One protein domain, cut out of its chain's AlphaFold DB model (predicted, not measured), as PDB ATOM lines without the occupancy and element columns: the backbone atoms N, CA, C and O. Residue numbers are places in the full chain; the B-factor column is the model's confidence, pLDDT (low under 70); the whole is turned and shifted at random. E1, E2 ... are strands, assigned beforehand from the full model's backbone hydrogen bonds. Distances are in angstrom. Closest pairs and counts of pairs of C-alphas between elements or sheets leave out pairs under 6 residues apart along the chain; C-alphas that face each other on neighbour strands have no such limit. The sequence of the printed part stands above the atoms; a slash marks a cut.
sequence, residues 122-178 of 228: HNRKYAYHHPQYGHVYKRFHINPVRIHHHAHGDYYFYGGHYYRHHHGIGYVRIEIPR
ATOM      1  N   HIS A 122     147.371 105.780 124.030       50.81
ATOM      2  CA  HIS A 122     147.599 104.963 122.845       50.81
ATOM      3  C   HIS A 122     148.992 105.225 122.279       50.81
ATOM      4  O   HIS A 122     149.220 106.176 121.528       50.81
ATOM      5  N   ASN A 123     149.940 104.357 122.618       54.38
ATOM      6  CA  ASN A 123     151.162 104.264 121.857       54.38
ATOM      7  C   ASN A 123     150.726 103.714 120.493       54.38
ATOM      8  O   ASN A 123     150.451 102.521 120.376       54.38
ATOM      9  N   ARG A 124     150.591 104.586 119.478       59.56
ATOM     10  CA  ARG A 124     150.193 104.226 118.094       59.56
ATOM     11  C   ARG A 124     150.990 103.041 117.535       59.56
ATOM     12  O   ARG A 124     150.569 102.387 116.589       59.56
ATOM     13  N   LYS A 125     152.147 102.758 118.137       76.94
ATOM     14  CA  LYS A 125     152.960 101.571 117.891       76.94
ATOM     15  C   LYS A 125     152.201 100.251 118.093       76.94
ATOM     16  O   LYS A 125     152.471  99.300 117.366       76.94
ATOM     17  N   TYR A 126     151.273 100.183 119.051       84.12
ATOM     18  CA  TYR A 126     150.612  98.935 119.453       84.12
ATOM     19  C   TYR A 126     149.115  98.901 119.176       84.12
ATOM     20  O   TYR A 126     148.582  97.809 119.034       84.12
ATOM     21  N   ALA A 127     148.450 100.050 119.058       91.00
ATOM     22  CA  ALA A 127     147.027 100.112 118.749       91.00
ATOM     23  C   ALA A 127     146.745 101.150 117.662       91.00
ATOM     24  O   ALA A 127     147.379 102.207 117.614       91.00
ATOM     25  N   TYR A 128     145.786 100.847 116.794       91.25
ATOM     26  CA  TYR A 128     145.320 101.740 115.742       91.25
ATOM     27  C   TYR A 128     143.825 101.540 115.493       91.25
ATOM     28  O   TYR A 128     143.230 100.563 115.944       91.25
ATOM     29  N   HIS A 129     143.214 102.496 114.802       91.88
ATOM     30  CA  HIS A 129     141.822 102.401 114.389       91.88
ATOM     31  C   HIS A 129     141.764 101.926 112.935       91.88
ATOM     32  O   HIS A 129     142.328 102.575 112.054       91.88
ATOM     33  N   HIS A 130     141.117 100.793 112.686       91.38
ATOM     34  CA  HIS A 130     140.862 100.263 111.353       91.38
ATOM     35  C   HIS A 130     139.472 100.714 110.883       91.38
ATOM     36  O   HIS A 130     138.522 100.579 111.653       91.38
ATOM     37  N   PRO A 131     139.302 101.198 109.639       90.00
ATOM     38  CA  PRO A 131     138.023 101.747 109.172       90.00
ATOM     39  C   PRO A 131     136.858 100.751 109.278       90.00
ATOM     40  O   PRO A 131     135.774 101.128 109.696       90.00
ATOM     41  N   GLN A 132     137.100  99.475 108.970       94.19
ATOM     42  CA  GLN A 132     136.075  98.424 109.028       94.19
ATOM     43  C   GLN A 132     135.923  97.753 110.405       94.19
ATOM     44  O   GLN A 132     134.849  97.261 110.729       94.19
ATOM     45  N   TYR A 133     136.993  97.690 111.207       92.56
ATOM     46  CA  TYR A 133     137.044  96.842 112.412       92.56
ATOM     47  C   TYR A 133     137.098  97.644 113.719       92.56
ATOM     48  O   TYR A 133     137.072  97.069 114.802       92.56
ATOM     49  N   GLY A 134     137.200  98.972 113.647       93.56
ATOM     50  CA  GLY A 134     137.311  99.824 114.823       93.56
ATOM     51  C   GLY A 134     138.667  99.676 115.514       93.56
ATOM     52  O   GLY A 134     139.719  99.834 114.894       93.56
ATOM     53  N   HIS A 135     138.668  99.403 116.818       94.38
ATOM     54  CA  HIS A 135     139.893  99.363 117.619       94.38
ATOM     55  C   HIS A 135     140.680  98.060 117.433       94.38
ATOM     56  O   HIS A 135     140.229  96.985 117.831       94.38
ATOM     57  N   VAL A 136     141.903  98.176 116.913       95.25
ATOM     58  CA  VAL A 136     142.800  97.048 116.644       95.25
ATOM     59  C   VAL A 136     144.102  97.186 117.423       95.25
ATOM     60  O   VAL A 136     144.696  98.263 117.495       95.25
ATOM     61  N   TYR A 137     144.574  96.069 117.965       95.25
ATOM     62  CA  TYR A 137     145.817  95.944 118.713       95.25
ATOM     63  C   TYR A 137     146.773  95.028 117.951       95.25
ATOM     64  O   TYR A 137     146.451  93.891 117.629       95.25
ATOM     65  N   LYS A 138     147.978  95.510 117.651       92.62
ATOM     66  CA  LYS A 138     149.005  94.728 116.949       92.62
ATOM     67  C   LYS A 138     149.686  93.728 117.875       92.62
ATOM     68  O   LYS A 138     150.050  92.644 117.437       92.62
ATOM     69  N   ARG A 139     149.929  94.126 119.129       91.94
ATOM     70  CA  ARG A 139     150.650  93.344 120.144       91.94
ATOM     71  C   ARG A 139     150.193  93.746 121.542       91.94
ATOM     72  O   ARG A 139     149.820  94.900 121.755       91.94
ATOM     73  N   PHE A 140     150.303  92.814 122.479       92.06
ATOM     74  CA  PHE A 140     150.077  93.037 123.905       92.06
ATOM     75  C   PHE A 140     151.398  92.949 124.671       92.06
ATOM     76  O   PHE A 140     152.367  92.369 124.182       92.06
ATOM     77  N   HIS A 141     151.445  93.541 125.865       89.81
ATOM     78  CA  HIS A 141     152.613  93.428 126.745       89.81
ATOM     79  C   HIS A 141     152.772  92.010 127.300       89.81
ATOM     80  O   HIS A 141     153.892  91.523 127.427       89.81
ATOM     81  N   ILE A 142     151.649  91.352 127.591       90.25
ATOM     82  CA  ILE A 142     151.564  89.946 127.985       90.25
ATOM     83  C   ILE A 142     150.641  89.258 126.978       90.25
ATOM     84  O   ILE A 142     149.679  89.870 126.513       90.25
ATOM     85  N   ASN A 143     150.939  88.011 126.617       93.06
ATOM     86  CA  ASN A 143     150.122  87.273 125.658       93.06
ATOM     87  C   ASN A 143     148.670  87.165 126.158       93.06
ATOM     88  O   ASN A 143     148.461  86.798 127.316       93.06
ATOM     89  N   PRO A 144     147.675  87.475 125.309       95.75
ATOM     90  CA  PRO A 144     146.280  87.372 125.694       95.75
ATOM     91  C   PRO A 144     145.900  85.906 125.922       95.75
ATOM     92  O   PRO A 144     146.418  85.002 125.260       95.75
ATOM     93  N   VAL A 145     144.961  85.670 126.837       95.25
ATOM     94  CA  VAL A 145     144.453  84.327 127.124       95.25
ATOM     95  C   VAL A 145     143.592  83.873 125.952       95.25
ATOM     96  O   VAL A 145     142.609  84.534 125.622       95.25
ATOM     97  N   ARG A 146     143.953  82.759 125.314       95.44
ATOM     98  CA  ARG A 146     143.173  82.179 124.216       95.44
ATOM     99  C   ARG A 146     142.033  81.333 124.774       95.44
ATOM    100  O   ARG A 146     142.264  80.436 125.578       95.44
ATOM    101  N   ILE A 147     140.822  81.604 124.309       93.94
ATOM    102  CA  ILE A 147     139.595  80.879 124.631       93.94
ATOM    103  C   ILE A 147     139.102  80.252 123.330       93.94
ATOM    104  O   ILE A 147     138.734  80.964 122.395       93.94
ATOM    105  N   HIS A 148     139.111  78.928 123.257       92.75
ATOM    106  CA  HIS A 148     138.628  78.220 122.079       92.75
ATOM    107  C   HIS A 148     137.124  77.948 122.197       92.75
ATOM    108  O   HIS A 148     136.672  77.398 123.201       92.75
ATOM    109  N   HIS A 149     136.352  78.309 121.170       91.19
ATOM    110  CA  HIS A 149     134.940  77.963 121.056       91.19
ATOM    111  C   HIS A 149     134.690  77.160 119.779       91.19
ATOM    112  O   HIS A 149     134.965  77.632 118.676       91.19
ATOM    113  N   HIS A 150     134.089  75.981 119.925       88.19
ATOM    114  CA  HIS A 150     133.871  75.026 118.833       88.19
ATOM    115  C   HIS A 150     133.161  75.638 117.606       88.19
ATOM    116  O   HIS A 150     133.609  75.438 116.484       88.19
ATOM    117  N   ALA A 151     132.099  76.430 117.801       89.88
ATOM    118  CA  ALA A 151     131.310  76.981 116.687       89.88
ATOM    119  C   ALA A 151     131.804  78.336 116.146       89.88
ATOM    120  O   ALA A 151     131.453  78.727 115.035       89.88
ATOM    121  N   HIS A 152     132.585  79.089 116.925       88.25
ATOM    122  CA  HIS A 152     132.898  80.490 116.604       88.25
ATOM    123  C   HIS A 152     134.403  80.770 116.472       88.25
ATOM    124  O   HIS A 152     134.808  81.867 116.073       88.25
ATOM    125  N   GLY A 153     135.230  79.760 116.744       92.56
ATOM    126  CA  GLY A 153     136.678  79.829 116.669       92.56
ATOM    127  C   GLY A 153     137.308  80.395 117.936       92.56
ATOM    128  O   GLY A 153     136.788  80.262 119.044       92.56
ATOM    129  N   ASP A 154     138.482  80.995 117.761       94.12
ATOM    130  CA  ASP A 154     139.298  81.469 118.870       94.12
ATOM    131  C   ASP A 154     139.013  82.922 119.236       94.12
ATOM    132  O   ASP A 154     139.065  83.832 118.400       94.12
ATOM    133  N   TYR A 155     138.832  83.128 120.532       95.31
ATOM    134  CA  TYR A 155     138.771  84.426 121.173       95.31
ATOM    135  C   TYR A 155     140.000  84.638 122.044       95.31
ATOM    136  O   TYR A 155     140.652  83.696 122.490       95.31
ATOM    137  N   TYR A 156     140.312  85.898 122.294       96.00
ATOM    138  CA  TYR A 156     141.463  86.300 123.083       96.00
ATOM    139  C   TYR A 156     140.998  87.280 124.151       96.00
ATOM    140  O   TYR A 156     140.290  88.231 123.838       96.00
ATOM    141  N   PHE A 157     141.388  87.066 125.401       94.31
ATOM    142  CA  PHE A 157     141.045  87.941 126.515       94.31
ATOM    143  C   PHE A 157     142.287  88.621 127.081       94.31
ATOM    144  O   PHE A 157     143.309  87.975 127.331       94.31
ATOM    145  N   TYR A 158     142.195  89.933 127.282       93.88
ATOM    146  CA  TYR A 158     143.254  90.730 127.888       93.88
ATOM    147  C   TYR A 158     142.686  92.006 128.511       93.88
ATOM    148  O   TYR A 158     141.953  92.743 127.853       93.88
ATOM    149  N   GLY A 159     143.040  92.285 129.768       89.06
ATOM    150  CA  GLY A 159     142.706  93.548 130.437       89.06
ATOM    151  C   GLY A 159     141.206  93.867 130.482       89.06
ATOM    152  O   GLY A 159     140.826  95.013 130.259       89.06
ATOM    153  N   GLY A 160     140.351  92.860 130.698       89.38
ATOM    154  CA  GLY A 160     138.893  93.041 130.754       89.38
ATOM    155  C   GLY A 160     138.214  93.210 129.391       89.38
ATOM    156  O   GLY A 160     137.042  93.582 129.318       89.38
ATOM    157  N   HIS A 161     138.929  92.973 128.292       92.69
ATOM    158  CA  HIS A 161     138.398  93.081 126.939       92.69
ATOM    159  C   HIS A 161     138.630  91.801 126.148       92.69
ATOM    160  O   HIS A 161     139.577  91.050 126.392       92.69
ATOM    161  N   TYR A 162     137.757  91.589 125.169       93.88
ATOM    162  CA  TYR A 162     137.819  90.452 124.273       93.88
ATOM    163  C   TYR A 162     138.243  90.887 122.884       93.88
ATOM    164  O   TYR A 162     137.952  91.999 122.432       93.88
ATOM    165  N   TYR A 163     138.941  89.986 122.213       96.19
ATOM    166  CA  TYR A 163     139.543  90.233 120.925       96.19
ATOM    167  C   TYR A 163     139.393  89.026 120.011       96.19
ATOM    168  O   TYR A 163     139.429  87.878 120.457       96.19
ATOM    169  N   ARG A 164     139.306  89.294 118.710       96.31
ATOM    170  CA  ARG A 164     139.450  88.293 117.653       96.31
ATOM    171  C   ARG A 164     140.707  88.596 116.852       96.31
ATOM    172  O   ARG A 164     140.950  89.746 116.491       96.31
ATOM    173  N   HIS A 165     141.520  87.580 116.596       96.88
ATOM    174  CA  HIS A 165     142.732  87.751 115.802       96.88
ATOM    175  C   HIS A 165     142.419  87.610 114.310       96.88
ATOM    176  O   HIS A 165     141.897  86.586 113.875       96.88
ATOM    177  N   HIS A 166     142.775  88.628 113.532       95.69
ATOM    178  CA  HIS A 166     142.673  88.651 112.079       95.69
ATOM    179  C   HIS A 166     144.075  88.722 111.477       95.69
ATOM    180  O   HIS A 166     144.863  89.609 111.816       95.69
ATOM    181  N   HIS A 167     144.394  87.797 110.571       94.81
ATOM    182  CA  HIS A 167     145.700  87.767 109.918       94.81
ATOM    183  C   HIS A 167     145.966  89.077 109.154       94.81
ATOM    184  O   HIS A 167     145.069  89.624 108.519       94.81
ATOM    185  N   GLY A 168     147.181  89.622 109.270       93.31
ATOM    186  CA  GLY A 168     147.575  90.905 108.666       93.31
ATOM    187  C   GLY A 168     147.028  92.168 109.356       93.31
ATOM    188  O   GLY A 168     147.601  93.242 109.193       93.31
ATOM    189  N   ILE A 169     145.975  92.049 110.171       94.62
ATOM    190  CA  ILE A 169     145.331  93.172 110.873       94.62
ATOM    191  C   ILE A 169     145.764  93.206 112.349       94.62
ATOM    192  O   ILE A 169     146.207  94.235 112.860       94.62
ATOM    193  N   GLY A 170     145.696  92.064 113.033       95.56
ATOM    194  CA  GLY A 170     145.977  91.927 114.460       95.56
ATOM    195  C   GLY A 170     144.723  91.602 115.270       95.56
ATOM    196  O   GLY A 170     143.799  90.950 114.788       95.56
ATOM    197  N   TYR A 171     144.702  92.027 116.526       97.44
ATOM    198  CA  TYR A 171     143.651  91.720 117.491       97.44
ATOM    199  C   TYR A 171     142.588  92.814 117.494       97.44
ATOM    200  O   TYR A 171     142.793  93.906 118.024       97.44
ATOM    201  N   VAL A 172     141.443  92.517 116.897       97.12
ATOM    202  CA  VAL A 172     140.286  93.410 116.840       97.12
ATOM    203  C   VAL A 172     139.516  93.286 118.143       97.12
ATOM    204  O   VAL A 172     139.146  92.174 118.516       97.12
ATOM    205  N   ARG A 173     139.275  94.401 118.841       95.75
ATOM    206  CA  ARG A 173     138.432  94.406 120.044       95.75
ATOM    207  C   ARG A 173     136.990  94.116 119.647       95.75
ATOM    208  O   ARG A 173     136.454  94.771 118.760       95.75
ATOM    209  N   ILE A 174     136.365  93.178 120.342       94.88
ATOM    210  CA  ILE A 174     134.984  92.767 120.099       94.88
ATOM    211  C   ILE A 174     134.189  92.759 121.401       94.88
ATOM    212  O   ILE A 174     134.746  92.619 122.493       94.88
ATOM    213  N   GLU A 175     132.875  92.895 121.276       92.25
ATOM    214  CA  GLU A 175     131.947  92.488 122.326       92.25
ATOM    215  C   GLU A 175     131.696  90.987 122.177       92.25
ATOM    216  O   GLU A 175     131.527  90.486 121.061       92.25
ATOM    217  N   ILE A 176     131.723  90.249 123.286       85.31
ATOM    218  CA  ILE A 176     131.444  88.819 123.224       85.31
ATOM    219  C   ILE A 176     129.952  88.579 122.994       85.31
ATOM    220  O   ILE A 176     129.130  89.222 123.654       85.31
ATOM    221  N   PRO A 177     129.580  87.627 122.116       82.50
ATOM    222  CA  PRO A 177     128.189  87.245 121.951       82.50
ATOM    223  C   PRO A 177     127.586  86.812 123.290       82.50
ATOM    224  O   PRO A 177     128.069  85.882 123.933       82.50
ATOM    225  N   ARG A 178     126.493  87.468 123.698       82.12
ATOM    226  CA  ARG A 178     125.811  87.215 124.986       82.12
ATOM    227  C   ARG A 178     125.315  85.776 125.155       82.12
ATOM    228  O   ARG A 178     125.068  85.334 126.270       82.12
TER     229      ARG A 178
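AT A GLANCE: This is residues 122 to 178 of the 228 residues of an uncharacterized protein of Sunxiuqinia dokdonensis (UniProt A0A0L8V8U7). One strongly twisted sheet of six strands, with E6 and E5 in its middle, has the hairpin E1 and E2 on one side and E4 and E3 on the other. The printed part has 57 residues and no named helix; its strands, E1 to E6 along the chain, stand in the order E1 E2 E6 E5 E4 E3, antiparallel throughout. It is all strand and compact, with a radius of gyration of the C-alphas of 11.1 A and spans of 33 by 26 by 21 A.

HOW THE PARTS SIT: Start at the hairpin of E5, residues 161 to 166, and E6, residues 170 to 174: N 172 and O 164 are 2.8 A apart, within hydrogen-bond range. E5 also neighbours E4, residues 153 to 158, with N 163 and O 156 at 2.7 A. Next comes edge strand E3, residues 145 to 149, with N 147 and O 155 at 2.8 A. E3 E4 E5 E6 form a meander, each strand the antiparallel neighbour of the one before. E6 also neighbours E2, residues 134 to 137, with N 137 and O 171 at 2.8 A; edge strand E1, residues 127 to 130, follows, with N 128 and O 136 at 2.9 A.

IN THESE COORDINATES: Find C-alpha 127 at (147.027, 100.112, 118.749), where E1 begins, and C-alpha 174 at (134.984, 92.767, 120.099), where E6 ends. E4 measures 17.0 A and E5 16.1 A from first to last C-alpha.

THE WHOLE: The printed part has no cut and no long link. Residues 122 to 124 have pLDDT under 70.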